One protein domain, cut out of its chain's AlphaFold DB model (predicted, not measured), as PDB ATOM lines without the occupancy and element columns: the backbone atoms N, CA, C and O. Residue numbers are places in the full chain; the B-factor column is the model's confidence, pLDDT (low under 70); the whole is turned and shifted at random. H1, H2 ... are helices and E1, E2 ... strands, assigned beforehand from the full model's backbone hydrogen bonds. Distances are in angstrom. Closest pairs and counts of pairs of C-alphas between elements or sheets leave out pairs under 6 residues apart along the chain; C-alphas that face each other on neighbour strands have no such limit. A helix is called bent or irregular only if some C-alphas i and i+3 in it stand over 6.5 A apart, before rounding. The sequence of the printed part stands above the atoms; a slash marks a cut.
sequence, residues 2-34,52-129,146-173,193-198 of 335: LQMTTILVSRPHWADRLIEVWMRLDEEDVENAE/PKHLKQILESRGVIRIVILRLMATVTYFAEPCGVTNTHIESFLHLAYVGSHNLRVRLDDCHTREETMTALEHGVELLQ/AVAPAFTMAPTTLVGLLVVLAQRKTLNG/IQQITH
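What this domain is: This is residues 2 to 34, 52 to 129, 146 to 173 and 193 to 198 of the 335 residues of an uncharacterized protein of Coniophora puteana (strain RWD-64-598) (UniProt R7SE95). Four helices, H2, H4, H5 and H7, run side by side as an up-and-down bundle, each against the one before it in the chain. The longest, H4, makes much of the long axis and runs beyond the rest of the bundle at its first end, where H6 packs on it at a slant and short H3 lies near it; short H1 lies crosswise near its other end, and short H8 packs on H5. The 145 printed residues, mostly helix by class, hold eight named helices and one named strand, in the order H1, H2, H3, H4, H5, H6, E1, H7, H8. The whole is compact, with a radius of gyration of the C-alphas of 16.0 A, and spans 47 by 32 by 27 A.

Where its parts are: H4 is residues 52 to 78, 38.7 A from first to last C-alpha, from C-alpha 52 at (43.316, 39.488, 104.644) to C-alpha 78 at (49.581, 22.990, 70.236). H7 is residues 150 to 167 and 24.9 A long, ending with C-alpha 167 at (41.849, 17.969, 63.206). H5, residues 87 to 101, is 20.5 A long; it is irregular, but only just, with C-alphas 92 and 95 6.7 A apart, and its line is a rough one. H2, residues 14 to 27, is 20.2 A long, and H6, residues 114 to 124, is 15.1 A long. H1 is residues 2 to 9, beginning with C-alpha 2 at (59.035, 21.836, 70.835). H3 is residues 30 to 34, H8 is residues 193 to 197, and the strand E1 is residues 127 to 129.

How they stand to each other: H4 and H7 touch and run the same way at a shallow tilt of 17 degrees; their closest C-alphas, those of Ala 74 and Thr 157, are 4.7 A apart. H5 and H7 touch and run opposite ways at a shallow tilt of 30 degrees, with C-alphas 101 and 154 closest at 5.0 A. H4 touches H2 with residues 62 to 69 alone, opposite ways at a shallow tilt of 29 degrees, with C-alphas 18 and 69 closest at 6.7 A. H2 and H5 touch and run the same way at a shallow tilt of 26 degrees, with C-alphas 15 and 89 closest at 6.5 A. H4 and H5, a helical hairpin, only just touch, with 3 pairs of C-alphas within 8 A, the closest those of Leu 70 and Ala 97 at 7.1 A. H2 and H7 are apart. Outside the bundle, H6 touches H4 at a steep tilt of 47 degrees, with C-alphas 63 and 122 closest at 4.5 A. H6 and H7 touch only at their ends, with C-alphas 123 and 150 closest at 5.0 A. H8 touches H5, with C-alphas 91 and 193 closest at 6.4 A. H1 and H4 are close but not clearly touching, with C-alphas 5 and 76 closest at 6.2 A, and so are H3 and H4, with C-alphas 34 and 55 closest at 6.8 A. E1 pairs with no named strand, but its residues 127 to 128 pair antiparallel with residues 146 to 147. Every O i to N i+4 pair is within hydrogen-bond range in H1, H2, H3, H4, H6 and H8; in H5 it is 9 of 11 and in H7 13 of 14.

The domain as a whole: The two C-alphas farthest apart, those of Pro 52 and Lys 169, are 49.4 A apart. Residues 35 to 51, 130 to 145 and 174 to 192 are not printed; the C-alphas across these cuts are 10.5 A, 6.3 A and 11.0 A apart. Of the links that are printed whole, H5 to H6 is long, with 12 residues. The mean pLDDT of the printed part is 92.2, and residues 103 to 106 are under 70.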
ATOM      1  N   LEU A   2      59.277  23.251  71.186       90.50
ATOM      2  CA  LEU A   2      59.035  21.836  70.835       90.50
ATOM      3  C   LEU A   2      59.887  20.832  71.639       90.50
ATOM      4  O   LEU A   2      59.327  19.948  72.270       90.50
ATOM      5  N   GLN A   3      61.211  21.017  71.703       93.00
ATOM      6  CA  GLN A   3      62.111  20.133  72.466       93.00
ATOM      7  C   GLN A   3      61.735  20.015  73.954       93.00
ATOM      8  O   GLN A   3      61.756  18.923  74.511       93.00
ATOM      9  N   MET A   4      61.364  21.126  74.601       92.69
ATOM     10  CA  MET A   4      60.949  21.124  76.010       92.69
ATOM     11  C   MET A   4      59.637  20.359  76.195       92.69
ATOM     12  O   MET A   4      59.514  19.568  77.128       92.69
ATOM     13  N   THR A   5      58.686  20.541  75.275       93.06
ATOM     14  CA  THR A   5      57.432  19.785  75.270       93.06
ATOM     15  C   THR A   5      57.694  18.293  75.081       93.06
ATOM     16  O   THR A   5      57.151  17.491  75.833       93.06
ATOM     17  N   THR A   6      58.583  17.915  74.156       95.06
ATOM     18  CA  THR A   6      58.995  16.519  73.947       95.06
ATOM     19  C   THR A   6      59.586  15.908  75.218       95.06
ATOM     20  O   THR A   6      59.223  14.795  75.591       95.06
ATOM     21  N   ILE A   7      60.450  16.640  75.929       95.75
ATOM     22  CA  ILE A   7      61.013  16.177  77.205       95.75
ATOM     23  C   ILE A   7      59.902  15.959  78.238       95.75
ATOM     24  O   ILE A   7      59.910  14.929  78.913       95.75
ATOM     25  N   LEU A   8      58.942  16.883  78.349       94.75
ATOM     26  CA  LEU A   8      57.819  16.766  79.282       94.75
ATOM     27  C   LEU A   8      56.965  15.526  78.986       94.75
ATOM     28  O   LEU A   8      56.756  14.712  79.885       94.75
ATOM     29  N   VAL A   9      56.520  15.355  77.737       96.06
ATOM     30  CA  VAL A   9      55.626  14.247  77.354       96.06
ATOM     31  C   VAL A   9      56.323  12.883  77.344       96.06
ATOM     32  O   VAL A   9      55.658  11.856  77.436       96.06
ATOM     33  N   SER A  10      57.660  12.851  77.276       96.25
ATOM     34  CA  SER A  10      58.435  11.607  77.377       96.25
ATOM     35  C   SER A  10      58.430  11.001  78.785       96.25
ATOM     36  O   SER A  10      58.834   9.851  78.969       96.25
ATOM     37  N   ARG A  11      58.000  11.758  79.805       96.56
ATOM     38  CA  ARG A  11      57.947  11.266  81.184       96.56
ATOM     39  C   ARG A  11      56.735  10.349  81.379       96.56
ATOM     40  O   ARG A  11      55.634  10.699  80.960       96.56
ATOM     41  N   PRO A  12      56.893   9.200  82.057       95.31
ATOM     42  CA  PRO A  12      55.766   8.319  82.335       95.31
ATOM     43  C   PRO A  12      54.739   9.039  83.215       95.31
ATOM     44  O   PRO A  12      55.114   9.756  84.149       95.31
ATOM     45  N   HIS A  13      53.452   8.835  82.921       95.31
ATOM     46  CA  HIS A  13      52.329   9.427  83.661       95.31
ATOM     47  C   HIS A  13      52.341  10.966  83.710       95.31
ATOM     48  O   HIS A  13      51.810  11.560  84.646       95.31
ATOM     49  N   TRP A  14      52.962  11.644  82.735       96.56
ATOM     50  CA  TRP A  14      53.029  13.112  82.727       96.56
ATOM     51  C   TRP A  14      51.632  13.754  82.745       96.56
ATOM     52  O   TRP A  14      51.427  14.733  83.459       96.56
ATOM     53  N   ALA A  15      50.675  13.183  82.003       96.81
ATOM     54  CA  ALA A  15      49.304  13.678  81.936       96.81
ATOM     55  C   ALA A  15      48.577  13.477  83.274       96.81
ATOM     56  O   ALA A  15      48.012  14.434  83.801       96.81
ATOM     57  N   ASP A  16      48.681  12.279  83.860       96.12
ATOM     58  CA  ASP A  16      48.084  11.958  85.163       96.12
ATOM     59  C   ASP A  16      48.606  12.892  86.260       96.12
ATOM     60  O   ASP A  16      47.827  13.380  87.070       96.12
ATOM     61  N   ARG A  17      49.906  13.222  86.251       96.44
ATOM     62  CA  ARG A  17      50.500  14.160  87.218       96.44
ATOM     63  C   ARG A  17      49.949  15.575  87.083       96.44
ATOM     64  O   ARG A  17      49.715  16.227  88.093       96.44
ATOM     65  N   LEU A  18      49.750  16.072  85.858       96.56
ATOM     66  CA  LEU A  18      49.134  17.391  85.657       96.56
ATOM     67  C   LEU A  18      47.693  17.407  86.170       96.56
ATOM     68  O   LEU A  18      47.280  18.369  86.818       96.56
ATOM     69  N   ILE A  19      46.955  16.325  85.913       96.50
ATOM     70  CA  ILE A  19      45.581  16.162  86.383       96.50
ATOM     71  C   ILE A  19      45.541  16.081  87.908       96.50
ATOM     72  O   ILE A  19      44.738  16.766  88.524       96.50
ATOM     73  N   GLU A  20      46.429  15.309  88.527       96.38
ATOM     74  CA  GLU A  20      46.521  15.168  89.981       96.38
ATOM     75  C   GLU A  20      46.758  16.515  90.672       96.38
ATOM     76  O   GLU A  20      46.099  16.814  91.667       96.38
ATOM     77  N   VAL A  21      47.655  17.357  90.142       96.00
ATOM     78  CA  VAL A  21      47.877  18.699  90.705       96.00
ATOM     79  C   VAL A  21      46.610  19.546  90.595       96.00
ATOM     80  O   VAL A  21      46.256  20.213  91.562       96.00
ATOM     81  N   TRP A  22      45.905  19.504  89.462       94.94
ATOM     82  CA  TRP A  22      44.636  20.217  89.312       94.94
ATOM     83  C   TRP A  22      43.575  19.720  90.301       94.94
ATOM     84  O   TRP A  22      42.971  20.527  91.000       94.94
ATOM     85  N   MET A  23      43.386  18.402  90.410       94.62
ATOM     86  CA  MET A  23      42.404  17.805  91.321       94.62
ATOM     87  C   MET A  23      42.694  18.170  92.776       94.62
ATOM     88  O   MET A  23      41.777  18.532  93.503       94.62
ATOM     89  N   ARG A  24      43.968  18.186  93.189       93.81
ATOM     90  CA  ARG A  24      44.357  18.639  94.534       93.81
ATOM     91  C   ARG A  24      43.967  20.088  94.811       93.81
ATOM     92  O   ARG A  24      43.600  20.391  95.937       93.81
ATOM     93  N   LEU A  25      44.043  20.975  93.817       91.25
ATOM     94  CA  LEU A  25      43.602  22.366  93.984       91.25
ATOM     95  C   LEU A  25      42.084  22.453  94.146       91.25
ATOM     96  O   LEU A  25      41.607  23.274  94.926       91.25
ATOM     97  N   ASP A  26      41.333  21.634  93.413       87.69
ATOM     98  CA  ASP A  26      39.868  21.636  93.470       87.69
ATOM     99  C   ASP A  26      39.327  20.963  94.743       87.69
ATOM    100  O   ASP A  26      38.307  21.394  95.271       87.69
ATOM    101  N   GLU A  27      40.023  19.952  95.267       89.38
ATOM    102  CA  GLU A  27      39.670  19.253  96.511       89.38
ATOM    103  C   GLU A  27      40.159  19.974  97.779       89.38
ATOM    104  O   GLU A  27      39.651  19.717  98.873       89.38
ATOM    105  N   GLU A  28      41.156  20.857  97.669       86.94
ATOM    106  CA  GLU A  28      41.691  21.596  98.811       86.94
ATOM    107  C   GLU A  28      40.648  22.579  99.369       86.94
ATOM    108  O   GLU A  28      40.302  23.584  98.746       86.94
ATOM    109  N   ASP A  29      40.194  22.303 100.594       83.38
ATOM    110  CA  ASP A  29      39.358  23.210 101.377       83.38
ATOM    111  C   ASP A  29      40.177  24.439 101.796       83.38
ATOM    112  O   ASP A  29      41.026  24.382 102.696       83.38
ATOM    113  N   VAL A  30      39.898  25.570 101.146       81.81
ATOM    114  CA  VAL A  30      40.577  26.844 101.404       81.81
ATOM    115  C   VAL A  30      40.377  27.302 102.850       81.81
ATOM    116  O   VAL A  30      41.289  27.898 103.422       81.81
ATOM    117  N   GLU A  31      39.244  26.990 103.486       77.50
ATOM    118  CA  GLU A  31      39.038  27.306 104.903       77.50
ATOM    119  C   GLU A  31      39.916  26.440 105.807       77.50
ATOM    120  O   GLU A  31      40.415  26.899 106.836       77.50
ATOM    121  N   ASN A  32      40.128  25.178 105.444       80.19
ATOM    122  CA  ASN A  32      41.032  24.307 106.184       80.19
ATOM    123  C   ASN A  32      42.501  24.722 106.001       80.19
ATOM    124  O   ASN A  32      43.264  24.726 106.976       80.19
ATOM    125  N   ALA A  33      42.893  25.134 104.792       75.94
ATOM    126  CA  ALA A  33      44.200  25.741 104.547       75.94
ATOM    127  C   ALA A  33      44.374  27.005 105.410       75.94
ATOM    128  O   ALA A  33      45.362  27.132 106.136       75.94
ATOM    129  N   GLU A  34      43.359  27.876 105.441       72.25
ATOM    130  CA  GLU A  34      43.304  29.075 106.286       72.25
ATOM    131  C   GLU A  34      43.524  28.741 107.780       72.25
ATOM    132  O   GLU A  34      44.368  29.346 108.454       72.25
ATOM    133  N   PRO A  52      43.820  39.713 106.000       77.88
ATOM    134  CA  PRO A  52      43.316  39.488 104.644       77.88
ATOM    135  C   PRO A  52      44.414  39.318 103.583       77.88
ATOM    136  O   PRO A  52      44.174  38.716 102.536       77.88
ATOM    137  N   LYS A  53      45.630  39.811 103.851       83.50
ATOM    138  CA  LYS A  53      46.803  39.613 102.993       83.50
ATOM    139  C   LYS A  53      47.224  38.148 102.851       83.50
ATOM    140  O   LYS A  53      47.575  37.752 101.745       83.50
ATOM    141  N   HIS A  54      47.165  37.338 103.910       82.19
ATOM    142  CA  HIS A  54      47.575  35.927 103.838       82.19
ATOM    143  C   HIS A  54      46.587  35.100 103.014       82.19
ATOM    144  O   HIS A  54      46.998  34.343 102.139       82.19
ATOM    145  N   LEU A  55      45.280  35.295 103.233       83.81
ATOM    146  CA  LEU A  55      44.248  34.636 102.428       83.81
ATOM    147  C   LEU A  55      44.401  34.999 100.946       83.81
ATOM    148  O   LEU A  55      44.345  34.127 100.083       83.81
ATOM    149  N   LYS A  56      44.660  36.278 100.656       86.69
ATOM    150  CA  LYS A  56      44.934  36.741  99.296       86.69
ATOM    151  C   LYS A  56      46.141  36.026  98.678       86.69
ATOM    152  O   LYS A  56      46.023  35.554  97.556       86.69
ATOM    153  N   GLN A  57      47.254  35.880  99.401       89.12
ATOM    154  CA  GLN A  57      48.448  35.172  98.909       89.12
ATOM    155  C   GLN A  57      48.191  33.687  98.610       89.12
ATOM    156  O   GLN A  57      48.714  33.162  97.626       89.12
ATOM    157  N   ILE A  58      47.384  33.007  99.433       89.69
ATOM    158  CA  ILE A  58      46.987  31.610  99.194       89.69
ATOM    159  C   ILE A  58      46.181  31.515  97.893       89.69
ATOM    160  O   ILE A  58      46.520  30.719  97.018       89.69
ATOM    161  N   LEU A  59      45.161  32.365  97.732       91.06
ATOM    162  CA  LEU A  59      44.336  32.408  96.520       91.06
ATOM    163  C   LEU A  59      45.157  32.777  95.278       91.06
ATOM    164  O   LEU A  59      44.983  32.169  94.226       91.06
ATOM    165  N   GLU A  60      46.083  33.729  95.401       91.38
ATOM    166  CA  GLU A  60      47.000  34.101  94.321       91.38
ATOM    167  C   GLU A  60      47.886  32.921  93.913       91.38
ATOM    168  O   GLU A  60      47.988  32.611  92.728       91.38
ATOM    169  N   SER A  61      48.472  32.217  94.883       92.56
ATOM    170  CA  SER A  61      49.329  31.053  94.629       92.56
ATOM    171  C   SER A  61      48.567  29.933  93.923       92.56
ATOM    172  O   SER A  61      49.047  29.391  92.927       92.56
ATOM    173  N   ARG A  62      47.350  29.620  94.381       93.50
ATOM    174  CA  ARG A  62      46.491  28.621  93.733       93.50
ATOM    175  C   ARG A  62      46.099  29.041  92.314       93.50
ATOM    176  O   ARG A  62      46.199  28.238  91.385       93.50
ATOM    177  N   GLY A  63      45.760  30.317  92.126       93.44
ATOM    178  CA  GLY A  63      45.488  30.909  90.819       93.44
ATOM    179  C   GLY A  63      46.670  30.775  89.858       93.44
ATOM    180  O   GLY A  63      46.488  30.320  88.727       93.44
ATOM    181  N   VAL A  64      47.892  31.070  90.325       95.25
ATOM    182  CA  VAL A  64      49.136  30.872  89.559       95.25
ATOM    183  C   VAL A  64      49.300  29.409  89.143       95.25
ATOM    184  O   VAL A  64      49.581  29.136  87.976       95.25
ATOM    185  N   ILE A  65      49.096  28.453  90.053       95.50
ATOM    186  CA  ILE A  65      49.232  27.027  89.719       95.50
ATOM    187  C   ILE A  65      48.208  26.635  88.642       95.50
ATOM    188  O   ILE A  65      48.585  26.009  87.647       95.50
ATOM    189  N   ARG A  66      46.941  27.058  88.769       94.56
ATOM    190  CA  ARG A  66      45.897  26.781  87.765       94.56
ATOM    191  C   ARG A  66      46.265  27.318  86.383       94.56
ATOM    192  O   ARG A  66      46.190  26.576  85.403       94.56
ATOM    193  N   ILE A  67      46.686  28.580  86.277       95.38
ATOM    194  CA  ILE A  67      47.043  29.163  84.971       95.38
ATOM    195  C   ILE A  67      48.297  28.524  84.373       95.38
ATOM    196  O   ILE A  67      48.369  28.373  83.154       95.38
ATOM    197  N   VAL A  68      49.253  28.088  85.199       96.19
ATOM    198  CA  VAL A  68      50.435  27.351  84.735       96.19
ATOM    199  C   VAL A  68      50.035  25.987  84.174       96.19
ATOM    200  O   VAL A  68      50.479  25.641  83.081       96.19
ATOM    201  N   ILE A  69      49.153  25.240  84.850       96.94
ATOM    202  CA  ILE A  69      48.639  23.957  84.340       96.94
ATOM    203  C   ILE A  69      47.920  24.159  83.003       96.94
ATOM    204  O   ILE A  69      48.245  23.480  82.031       96.94
ATOM    205  N   LEU A  70      47.015  25.139  82.912       97.31
ATOM    206  CA  LEU A  70      46.312  25.457  81.662       97.31
ATOM    207  C   LEU A  70      47.284  25.861  80.550       97.31
ATOM    208  O   LEU A  70      47.152  25.408  79.415       97.31
ATOM    209  N   ARG A  71      48.307  26.667  80.857       96.94
ATOM    210  CA  ARG A  71      49.334  27.055  79.881       96.94
ATOM    211  C   ARG A  71      50.150  25.857  79.406       96.94
ATOM    212  O   ARG A  71      50.432  25.774  78.209       96.94
ATOM    213  N   LEU A  72      50.495  24.922  80.291       96.88
ATOM    214  CA  LEU A  72      51.161  23.671  79.921       96.88
ATOM    215  C   LEU A  72      50.260  22.815  79.029       96.88
ATOM    216  O   LEU A  72      50.706  22.390  77.965       96.88
ATOM    217  N   MET A  73      48.990  22.631  79.398       97.69
ATOM    218  CA  MET A  73      48.006  21.903  78.590       97.69
ATOM    219  C   MET A  73      47.854  22.532  77.201       97.69
ATOM    220  O   MET A  73      47.970  21.823  76.205       97.69
ATOM    221  N   ALA A  74      47.670  23.852  77.106       97.62
ATOM    222  CA  ALA A  74      47.580  24.569  75.834       97.62
ATOM    223  C   ALA A  74      48.847  24.391  74.981       97.62
ATOM    224  O   ALA A  74      48.761  24.117  73.786       97.62
ATOM    225  N   THR A  75      50.028  24.482  75.601       96.81
ATOM    226  CA  THR A  75      51.317  24.301  74.913       96.81
ATOM    227  C   THR A  75      51.483  22.879  74.384       96.81
ATOM    228  O   THR A  75      51.865  22.687  73.231       96.81
ATOM    229  N   VAL A  76      51.179  21.869  75.202       96.94
ATOM    230  CA  VAL A  76      51.246  20.459  74.796       96.94
ATOM    231  C   VAL A  76      50.229  20.163  73.697       96.94
ATOM    232  O   VAL A  76      50.555  19.470  72.740       96.94
ATOM    233  N   THR A  77      49.033  20.742  73.793       96.50
ATOM    234  CA  THR A  77      47.970  20.612  72.788       96.50
ATOM    235  C   THR A  77      48.393  21.210  71.447       96.50
ATOM    236  O   THR A  77      48.211  20.579  70.410       96.50
ATOM    237  N   TYR A  78      49.039  22.379  71.452       96.19
ATOM    238  CA  TYR A  78      49.581  22.990  70.236       96.19
ATOM    239  C   TYR A  78      50.627  22.098  69.543       96.19
ATOM    240  O   TYR A  78      50.678  22.025  68.318       96.19
ATOM    241  N   PHE A  79      51.438  21.375  70.320       96.56
ATOM    242  CA  PHE A  79      52.434  20.428  69.815       96.56
ATOM    243  C   PHE A  79      51.968  18.964  69.878       96.56
ATOM    244  O   PHE A  79      52.810  18.064  69.910       96.56
ATOM    245  N   ALA A  80      50.656  18.705  69.885       96.94
ATOM    246  CA  ALA A  80      50.120  17.366  70.127       96.94
ATOM    247  C   ALA A  80      50.617  16.331  69.107       96.94
ATOM    248  O   ALA A  80      51.036  15.243  69.500       96.94
ATOM    249  N   GLU A  81      50.624  16.687  67.818       96.19
ATOM    250  CA  GLU A  81      51.103  15.820  66.734       96.19
ATOM    251  C   GLU A  81      52.598  15.474  66.853       96.19
ATOM    252  O   GLU A  81      52.920  14.295  67.013       96.19
ATOM    253  N   PRO A  82      53.538  16.442  66.849       96.75
ATOM    254  CA  PRO A  82      54.964  16.117  66.895       96.75
ATOM    255  C   PRO A  82      55.413  15.504  68.229       96.75
ATOM    256  O   PRO A  82      56.479  14.898  68.288       96.75
ATOM    257  N   CYS A  83      54.631  15.655  69.302       96.31
ATOM    258  CA  CYS A  83      54.932  15.077  70.613       96.31
ATOM    259  C   CYS A  83      54.242  13.724  70.862       96.31
ATOM    260  O   CYS A  83      54.394  13.171  71.947       96.31
ATOM    261  N   GLY A  84      53.478  13.182  69.906       95.62
ATOM    262  CA  GLY A  84      52.796  11.894  70.084       95.62
ATOM    263  C   GLY A  84      51.721  11.907  71.178       95.62
ATOM    264  O   GLY A  84      51.462  10.889  71.818       95.62
ATOM    265  N   VAL A  85      51.088  13.057  71.425       97.62
ATOM    266  CA  VAL A  85      50.006  13.180  72.410       97.62
ATOM    267  C   VAL A  85      48.765  12.474  71.866       97.62
ATOM    268  O   VAL A  85      48.171  12.922  70.890       97.62
ATOM    269  N   THR A  86      48.355  11.370  72.483       97.50
ATOM    270  CA  THR A  86      47.188  10.564  72.073       97.50
ATOM    271  C   THR A  86      45.843  11.260  72.322       97.50
ATOM    272  O   THR A  86      45.758  12.230  73.073       97.50
ATOM    273  N   ASN A  87      44.762  10.741  71.725       97.81
ATOM    274  CA  ASN A  87      43.402  11.233  71.991       97.81
ATOM    275  C   ASN A  87      42.988  11.059  73.449       97.81
ATOM    276  O   ASN A  87      42.356  11.952  73.992       97.81
ATOM    277  N   THR A  88      43.409   9.977  74.101       97.19
ATOM    278  CA  THR A  88      43.083   9.718  75.509       97.19
ATOM    279  C   THR A  88      43.644  10.797  76.436       97.19
ATOM    280  O   THR A  88      42.969  11.191  77.384       97.19
ATOM    281  N   HIS A  89      44.830  11.348  76.143       97.62
ATOM    282  CA  HIS A  89      45.360  12.503  76.876       97.62
ATOM    283  C   HIS A  89      44.514  13.762  76.633       97.62
ATOM    284  O   HIS A  89      44.152  14.447  77.584       97.62
ATOM    285  N   ILE A  90      44.163  14.048  75.371       98.25
ATOM    286  CA  ILE A  90      43.329  15.205  75.003       98.25
ATOM    287  C   ILE A  90      41.952  15.121  75.677       98.25
ATOM    288  O   ILE A  90      41.494  16.089  76.279       98.25
ATOM    289  N   GLU A  91      41.322  13.950  75.631       97.94
ATOM    290  CA  GLU A  91      40.029  13.658  76.249       97.94
ATOM    291  C   GLU A  91      40.086  13.780  77.776       97.94
ATOM    292  O   GLU A  91      39.198  14.392  78.365       97.94
ATOM    293  N   SER A  92      41.160  13.295  78.411       97.50
ATOM    294  CA  SER A  92      41.382  13.434  79.862       97.50
ATOM    295  C   SER A  92      41.519  14.894  80.304       97.50
ATOM    296  O   SER A  92      41.203  15.237  81.438       97.50
ATOM    297  N   PHE A  93      41.979  15.774  79.418       98.12
ATOM    298  CA  PHE A  93      42.140  17.199  79.696       98.12
ATOM    299  C   PHE A  93      40.873  18.029  79.472       98.12
ATOM    300  O   PHE A  93      40.783  19.142  80.002       98.12
ATOM    301  N   LEU A  94      39.889  17.511  78.726       97.69
ATOM    302  CA  LEU A  94      38.662  18.248  78.406       97.69
ATOM    303  C   LEU A  94      37.922  18.692  79.664       97.69
ATOM    304  O   LEU A  94      37.521  19.850  79.746       97.69
ATOM    305  N   HIS A  95      37.753  17.793  80.638       95.38
ATOM    306  CA  HIS A  95      36.995  18.092  81.850       95.38
ATOM    307  C   HIS A  95      37.619  19.244  82.647       95.38
ATOM    308  O   HIS A  95      36.916  20.190  82.998       95.38
ATOM    309  N   LEU A  96      38.941  19.231  82.833       94.94
ATOM    310  CA  LEU A  96      39.664  20.268  83.570       94.94
ATOM    311  C   LEU A  96      39.531  21.635  82.887       94.94
ATOM    312  O   LEU A  96      39.145  22.627  83.509       94.94
ATOM    313  N   ALA A  97      39.789  21.687  81.576       96.75
ATOM    314  CA  ALA A  97      39.680  22.927  80.812       96.75
ATOM    315  C   ALA A  97      38.225  23.438  80.749       96.75
ATOM    316  O   ALA A  97      37.984  24.648  80.760       96.75
ATOM    317  N   TYR A  98      37.248  22.528  80.726       96.50
ATOM    318  CA  TYR A  98      35.823  22.846  80.766       96.50
ATOM    319  C   TYR A  98      35.390  23.457  82.098       96.50
ATOM    320  O   TYR A  98      34.741  24.508  82.089       96.50
ATOM    321  N   VAL A  99      35.782  22.852  83.222       92.56
ATOM    322  CA  VAL A  99      35.516  23.378  84.569       92.56
ATOM    323  C   VAL A  99      36.154  24.756  84.727       92.56
ATOM    324  O   VAL A  99      35.461  25.709  85.079       92.56
ATOM    325  N   GLY A 100      37.421  24.917  84.332       91.44
ATOM    326  CA  GLY A 100      38.104  26.215  84.378       91.44
ATOM    327  C   GLY A 100      37.463  27.302  83.498       91.44
ATOM    328  O   GLY A 100      37.653  28.492  83.748       91.44
ATOM    329  N   SER A 101      36.699  26.912  82.471       91.50
ATOM    330  CA  SER A 101      36.008  27.839  81.564       91.50
ATOM    331  C   SER A 101      34.653  28.325  82.101       91.50
ATOM    332  O   SER A 101      34.111  29.312  81.591       91.50
ATOM    333  N   HIS A 102      34.079  27.645  83.100       83.12
ATOM    334  CA  HIS A 102      32.731  27.923  83.597       83.12
ATOM    335  C   HIS A 102      32.668  29.089  84.590       83.12
ATOM    336  O   HIS A 102      33.544  29.262  85.421       83.12
ATOM    337  N   ASN A 103      31.579  29.868  84.495       62.28
ATOM    338  CA  ASN A 103      31.012  30.751  85.528       62.28
ATOM    339  C   ASN A 103      31.977  31.608  86.360       62.28
ATOM    340  O   ASN A 103      31.866  31.681  87.578       62.28
ATOM    341  N   LEU A 104      32.848  32.366  85.698       63.72
ATOM    342  CA  LEU A 104      33.644  33.382  86.390       63.72
ATOM    343  C   LEU A 104      33.041  34.760  86.158       63.72
ATOM    344  O   LEU A 104      33.051  35.256  85.022       63.72
ATOM    345  N   ARG A 105      32.510  35.365  87.226       67.44
ATOM    346  CA  ARG A 105      32.292  36.814  87.273       67.44
ATOM    347  C   ARG A 105      33.661  37.469  87.100       67.44
ATOM    348  O   ARG A 105      34.612  37.119  87.788       67.44
ATOM    349  N   VAL A 106      33.786  38.338  86.096       63.16
ATOM    350  CA  VAL A 106      35.078  38.965  85.747       63.16
ATOM    351  C   VAL A 106      35.426  40.067  86.743       63.16
ATOM    352  O   VAL A 106      36.594  40.405  86.903       63.16
ATOM    353  N   ARG A 107      34.414  40.652  87.389       74.62
ATOM    354  CA  ARG A 107      34.572  41.802  88.269       74.62
ATOM    355  C   ARG A 107      34.247  41.422  89.700       74.62
ATOM    356  O   ARG A 107      33.221  40.804  89.970       74.62
ATOM    357  N   LEU A 108      35.121  41.850  90.607       81.00
ATOM    358  CA  LEU A 108      34.903  41.743  92.047       81.00
ATOM    359  C   LEU A 108      33.631  42.489  92.470       81.00
ATOM    360  O   LEU A 108      32.924  42.012  93.348       81.00
ATOM    361  N   ASP A 109      33.300  43.588  91.786       82.81
ATOM    362  CA  ASP A 109      32.089  44.382  92.036       82.81
ATOM    363  C   ASP A 109      30.794  43.595  91.804       82.81
ATOM    364  O   ASP A 109      29.762  43.902  92.396       82.81
ATOM    365  N   ASP A 110      30.850  42.558  90.964       84.00
ATOM    366  CA  ASP A 110      29.705  41.699  90.704       84.00
ATOM    367  C   ASP A 110      29.574  40.597  91.767       84.00
ATOM    368  O   ASP A 110      28.621  39.836  91.702       84.00
ATOM    369  N   CYS A 111      30.510  40.431  92.711       86.44
ATOM    370  CA  CYS A 111      30.490  39.345  93.699       86.44
ATOM    371  C   CYS A 111      29.615  39.706  94.911       86.44
ATOM    372  O   CYS A 111      29.770  40.761  95.524       86.44
ATOM    373  N   HIS A 112      28.699  38.813  95.282       88.44
ATOM    374  CA  HIS A 112      27.751  38.996  96.385       88.44
ATOM    375  C   HIS A 112      28.015  38.047  97.557       88.44
ATOM    376  O   HIS A 112      27.557  38.304  98.671       88.44
ATOM    377  N   THR A 113      28.759  36.963  97.331       88.62
ATOM    378  CA  THR A 113      29.137  36.005  98.374       88.62
ATOM    379  C   THR A 113      30.651  35.958  98.573       88.62
ATOM    380  O   THR A 113      31.434  36.320  97.694       88.62
ATOM    381  N   ARG A 114      31.089  35.484  99.749       84.81
ATOM    382  CA  ARG A 114      32.518  35.273 100.043       84.81
ATOM    383  C   ARG A 114      33.152  34.292  99.052       84.81
ATOM    384  O   ARG A 114      34.255  34.545  98.581       84.81
ATOM    385  N   GLU A 115      32.444  33.216  98.725       85.75
ATOM    386  CA  GLU A 115      32.879  32.190  97.772       85.75
ATOM    387  C   GLU A 115      33.064  32.759  96.358       85.75
ATOM    388  O   GLU A 115      34.087  32.508  95.719       85.75
ATOM    389  N   GLU A 116      32.129  33.599  95.896       86.00
ATOM    390  CA  GLU A 116      32.238  34.289  94.606       86.00
ATOM    391  C   GLU A 116      33.471  35.200  94.568       86.00
ATOM    392  O   GLU A 116      34.231  35.164  93.602       86.00
ATOM    393  N   THR A 117      33.721  35.959  95.641       87.31
ATOM    394  CA  THR A 117      34.904  36.826  95.752       87.31
ATOM    395  C   THR A 117      36.203  36.023  95.753       87.31
ATOM    396  O   THR A 117      37.149  36.389  95.057       87.31
ATOM    397  N   MET A 118      36.270  34.921  96.507       87.69
ATOM    398  CA  MET A 118      37.461  34.063  96.560       87.69
ATOM    399  C   MET A 118      37.756  33.439  95.194       87.69
ATOM    400  O   MET A 118      38.891  33.505  94.722       87.69
ATOM    401  N   THR A 119      36.719  32.939  94.518       87.38
ATOM    402  CA  THR A 119      36.816  32.386  93.162       87.38
ATOM    403  C   THR A 119      37.267  33.445  92.154       87.38
ATOM    404  O   THR A 119      38.150  33.190  91.335       87.38
ATOM    405  N   ALA A 120      36.704  34.657  92.216       88.12
ATOM    406  CA  ALA A 120      37.076  35.756  91.328       88.12
ATOM    407  C   ALA A 120      38.529  36.206  91.537       88.12
ATOM    408  O   ALA A 120      39.230  36.461  90.557       88.12
ATOM    409  N   LEU A 121      38.999  36.265  92.789       89.06
ATOM    410  CA  LEU A 121      40.396  36.562  93.105       89.06
ATOM    411  C   LEU A 121      41.324  35.499  92.528       89.06
ATOM    412  O   LEU A 121      42.230  35.840  91.781       89.06
ATOM    413  N   GLU A 122      41.070  34.224  92.819       90.50
ATOM    414  CA  GLU A 122      41.908  33.108  92.372       90.50
ATOM    415  C   GLU A 122      41.968  33.004  90.838       90.50
ATOM    416  O   GLU A 122      43.040  32.859  90.252       90.50
ATOM    417  N   HIS A 123      40.833  33.139  90.152       89.81
ATOM    418  CA  HIS A 123      40.777  33.006  88.695       89.81
ATOM    419  C   HIS A 123      41.174  34.279  87.939       89.81
ATOM    420  O   HIS A 123      41.440  34.217  86.733       89.81
ATOM    421  N   GLY A 124      41.180  35.424  88.625       89.81
ATOM    422  CA  GLY A 124      41.601  36.718  88.099       89.81
ATOM    423  C   GLY A 124      43.114  36.928  88.108       89.81
ATOM    424  O   GLY A 124      43.584  37.892  87.506       89.81
ATOM    425  N   VAL A 125      43.869  36.034  88.755       91.06
ATOM    426  CA  VAL A 125      45.334  36.077  88.812       91.06
ATOM    427  C   VAL A 125      45.923  36.010  87.409       91.06
ATOM    428  O   VAL A 125      45.638  35.093  86.644       91.06
ATOM    429  N   GLU A 126      46.791  36.967  87.096       91.12
ATOM    430  CA  GLU A 126      47.643  36.962  85.909       91.12
ATOM    431  C   GLU A 126      49.090  36.751  86.361       91.12
ATOM    432  O   GLU A 126      49.537  37.373  87.326       91.12
ATOM    433  N   LEU A 127      49.840  35.895  85.665       91.12
ATOM    434  CA  LEU A 127      51.275  35.767  85.902       91.12
ATOM    435  C   LEU A 127      51.988  36.687  84.922       91.12
ATOM    436  O   LEU A 127      51.937  36.454  83.718       91.12
ATOM    437  N   LEU A 128      52.643  37.722  85.441       88.06
ATOM    438  CA  LEU A 128      53.449  38.651  84.663       88.06
ATOM    439  C   LEU A 128      54.809  38.792  85.338       88.06
ATOM    440  O   LEU A 128      54.932  39.415  86.392       88.06
ATOM    441  N   GLN A 129      55.825  38.184  84.736       83.44
ATOM    442  CA  GLN A 129      57.187  38.190  85.242       83.44
ATOM    443  C   GLN A 129      58.079  38.970  84.281       83.44
ATOM    444  O   GLN A 129      58.311  38.569  83.141       83.44
ATOM    445  N   ALA A 146      54.537  36.064  80.335       90.81
ATOM    446  CA  ALA A 146      53.168  36.290  80.746       90.81
ATOM    447  C   ALA A 146      52.231  35.120  80.447       90.81
ATOM    448  O   ALA A 146      52.247  34.510  79.369       90.81
ATOM    449  N   VAL A 147      51.358  34.852  81.412       93.50
ATOM    450  CA  VAL A 147      50.256  33.901  81.297       93.50
ATOM    451  C   VAL A 147      48.967  34.634  81.626       93.50
ATOM    452  O   VAL A 147      48.851  35.289  82.664       93.50
ATOM    453  N   ALA A 148      48.008  34.541  80.707       94.31
ATOM    454  CA  ALA A 148      46.702  35.155  80.874       94.31
ATOM    455  C   ALA A 148      45.963  34.526  82.078       94.31
ATOM    456  O   ALA A 148      46.302  33.421  82.507       94.31
ATOM    457  N   PRO A 149      44.940  35.196  82.620       93.88
ATOM    458  CA  PRO A 149      44.216  34.693  83.772       93.88
ATOM    459  C   PRO A 149      43.413  33.453  83.404       93.88
ATOM    460  O   PRO A 149      43.105  33.222  82.227       93.88
ATOM    461  N   ALA A 150      43.027  32.671  84.410       93.56
ATOM    462  CA  ALA A 150      42.365  31.382  84.218       93.56
ATOM    463  C   ALA A 150      41.096  31.516  83.368       93.56
ATOM    464  O   ALA A 150      40.880  30.720  82.458       93.56
ATOM    465  N   PHE A 151      40.320  32.587  83.566       92.19
ATOM    466  CA  PHE A 151      39.103  32.837  82.786       92.19
ATOM    467  C   PHE A 151      39.345  33.064  81.285       92.19
ATOM    468  O   PHE A 151      38.390  33.026  80.512       92.19
ATOM    469  N   THR A 152      40.585  33.341  80.865       94.94
ATOM    470  CA  THR A 152      40.993  33.441  79.452       94.94
ATOM    471  C   THR A 152      41.746  32.188  79.016       94.94
ATOM    472  O   THR A 152      41.449  31.633  77.965       94.94
ATOM    473  N   MET A 153      42.682  31.697  79.831       96.62
ATOM    474  CA  MET A 153      43.480  30.515  79.496       96.62
ATOM    475  C   MET A 153      42.661  29.231  79.423       96.62
ATOM    476  O   MET A 153      42.948  28.388  78.575       96.62
ATOM    477  N   ALA A 154      41.648  29.065  80.273       96.75
ATOM    478  CA  ALA A 154      40.806  27.878  80.266       96.75
ATOM    479  C   ALA A 154      40.020  27.723  78.955       96.75
ATOM    480  O   ALA A 154      40.183  26.678  78.323       96.75
ATOM    481  N   PRO A 155      39.272  28.736  78.459       97.50
ATOM    482  CA  PRO A 155      38.613  28.616  77.162       97.50
ATOM    483  C   PRO A 155      39.616  28.480  76.011       97.50
ATOM    484  O   PRO A 155      39.360  27.695  75.102       97.50
ATOM    485  N   THR A 156      40.781  29.141  76.061       98.44
ATOM    486  CA  THR A 156      41.835  28.947  75.042       98.44
ATOM    487  C   THR A 156      42.291  27.491  74.992       98.44
ATOM    488  O   THR A 156      42.373  26.895  73.919       98.44
ATOM    489  N   THR A 157      42.545  26.900  76.161       98.50
ATOM    490  CA  THR A 157      42.973  25.503  76.296       98.50
ATOM    491  C   THR A 157      41.878  24.554  75.824       98.50
ATOM    492  O   THR A 157      42.143  23.671  75.016       98.50
ATOM    493  N   LEU A 158      40.639  24.763  76.272       98.62
ATOM    494  CA  LEU A 158      39.494  23.928  75.924       98.62
ATOM    495  C   LEU A 158      39.220  23.931  74.419       98.62
ATOM    496  O   LEU A 158      39.084  22.869  73.818       98.62
ATOM    497  N   VAL A 159      39.173  25.113  73.802       98.69
ATOM    498  CA  VAL A 159      38.997  25.239  72.353       98.69
ATOM    499  C   VAL A 159      40.168  24.583  71.622       98.69
ATOM    500  O   VAL A 159      39.934  23.841  70.676       98.69
ATOM    501  N   GLY A 160      41.407  24.755  72.095       98.56
ATOM    502  CA  GLY A 160      42.575  24.064  71.543       98.56
ATOM    503  C   GLY A 160      42.460  22.534  71.585       98.56
ATOM    504  O   GLY A 160      42.783  21.866  70.604       98.56
ATOM    505  N   LEU A 161      41.955  21.960  72.681       98.75
ATOM    506  CA  LEU A 161      41.726  20.512  72.793       98.75
ATOM    507  C   LEU A 161      40.671  20.042  71.778       98.75
ATOM    508  O   LEU A 161      40.874  19.046  71.083       98.75
ATOM    509  N   LEU A 162      39.570  20.793  71.641       98.75
ATOM    510  CA  LEU A 162      38.528  20.523  70.643       98.75
ATOM    511  C   LEU A 162      39.067  20.627  69.210       98.75
ATOM    512  O   LEU A 162      38.703  19.806  68.369       98.75
ATOM    513  N   VAL A 163      39.960  21.586  68.939       98.69
ATOM    514  CA  VAL A 163      40.656  21.732  67.652       98.69
ATOM    515  C   VAL A 163      41.452  20.476  67.323       98.69
ATOM    516  O   VAL A 163      41.309  19.961  66.219       98.69
ATOM    517  N   VAL A 164      42.236  19.941  68.264       98.56
ATOM    518  CA  VAL A 164      43.021  18.716  68.025       98.56
ATOM    519  C   VAL A 164      42.107  17.520  67.737       98.56
ATOM    520  O   VAL A 164      42.362  16.764  66.800       98.56
ATOM    521  N   LEU A 165      41.000  17.364  68.472       98.56
ATOM    522  CA  LEU A 165      40.013  16.313  68.184       98.56
ATOM    523  C   LEU A 165      39.352  16.493  66.807       98.56
ATOM    524  O   LEU A 165      39.108  15.512  66.103       98.56
ATOM    525  N   ALA A 166      39.059  17.733  66.410       98.44
ATOM    526  CA  ALA A 166      38.489  18.046  65.101       98.44
ATOM    527  C   ALA A 166      39.493  17.768  63.971       98.44
ATOM    528  O   ALA A 166      39.167  17.073  63.012       98.44
ATOM    529  N   GLN A 167      40.744  18.207  64.134       98.19
ATOM    530  CA  GLN A 167      41.849  17.969  63.206       98.19
ATOM    531  C   GLN A 167      42.085  16.470  62.974       98.19
ATOM    532  O   GLN A 167      42.322  16.045  61.844       98.19
ATOM    533  N   ARG A 168      41.955  15.653  64.027       98.19
ATOM    534  CA  ARG A 168      42.052  14.185  63.965       98.19
ATOM    535  C   ARG A 168      40.776  13.493  63.491       98.19
ATOM    536  O   ARG A 168      40.736  12.267  63.431       98.19
ATOM    537  N   LYS A 169      39.729  14.258  63.167       97.88
ATOM    538  CA  LYS A 169      38.405  13.768  62.758       97.88
ATOM    539  C   LYS A 169      37.737  12.861  63.799       97.88
ATOM    540  O   LYS A 169      36.871  12.061  63.455       97.88
ATOM    541  N   THR A 170      38.101  12.991  65.075       97.88
ATOM    542  CA  THR A 170      37.542  12.177  66.164       97.88
ATOM    543  C   THR A 170      36.469  12.894  66.965       97.88
ATOM    544  O   THR A 170      35.648  12.218  67.579       97.88
ATOM    545  N   LEU A 171      36.390  14.228  66.893       97.81
ATOM    546  CA  LEU A 171      35.413  15.028  67.644       97.81
ATOM    547  C   LEU A 171      33.963  14.532  67.472       97.81
ATOM    548  O   LEU A 171      33.244  14.370  68.451       97.81
ATOM    549  N   ASN A 172      33.548  14.223  66.239       95.25
ATOM    550  CA  ASN A 172      32.204  13.702  65.959       95.25
ATOM    551  C   ASN A 172      31.997  12.266  66.464       95.25
ATOM    552  O   ASN A 172      30.882  11.889  66.821       95.25
ATOM    553  N   GLY A 173      33.064  11.465  66.489       96.31
ATOM    554  CA  GLY A 173      33.018  10.069  66.915       96.31
ATOM    555  C   GLY A 173      32.777   9.912  68.415       96.31
ATOM    556  O   GLY A 173      32.146   8.937  68.819       96.31
ATOM    557  N   ILE A 193      33.217  13.605  78.627       97.88
ATOM    558  CA  ILE A 193      33.742  13.827  77.273       97.88
ATOM    559  C   ILE A 193      32.584  13.996  76.279       97.88
ATOM    560  O   ILE A 193      32.614  14.903  75.445       97.88
ATOM    561  N   GLN A 194      31.536  13.176  76.387       98.31
ATOM    562  CA  GLN A 194      30.340  13.282  75.550       98.31
ATOM    563  C   GLN A 194      29.598  14.593  75.788       98.31
ATOM    564  O   GLN A 194      29.269  15.290  74.833       98.31
ATOM    565  N   GLN A 195      29.400  15.003  77.036       98.06
ATOM    566  CA  GLN A 195      28.781  16.288  77.332       98.06
ATOM    567  C   GLN A 195      29.590  17.442  76.725       98.06
ATOM    568  O   GLN A 195      29.037  18.276  76.014       98.06
ATOM    569  N   ILE A 196      30.901  17.486  76.966       98.19
ATOM    570  CA  ILE A 196      31.760  18.608  76.556       98.19
ATOM    571  C   ILE A 196      31.873  18.712  75.032       98.19
ATOM    572  O   ILE A 196      31.874  19.814  74.485       98.19
ATOM    573  N   THR A 197      31.942  17.574  74.336       98.38
ATOM    574  CA  THR A 197      32.036  17.527  72.867       98.38
ATOM    575  C   THR A 197      30.679  17.626  72.165       98.38
ATOM    576  O   THR A 197      30.624  17.624  70.934       98.38
ATOM    577  N   HIS A 198      29.575  17.744  72.913       98.38
ATOM    578  CA  HIS A 198      28.252  17.916  72.326       98.38
ATOM    579  C   HIS A 198      28.170  19.257  71.568       98.38
ATOM    580  O   HIS A 198      28.599  20.285  72.105       98.38
TER     581      HIS A 198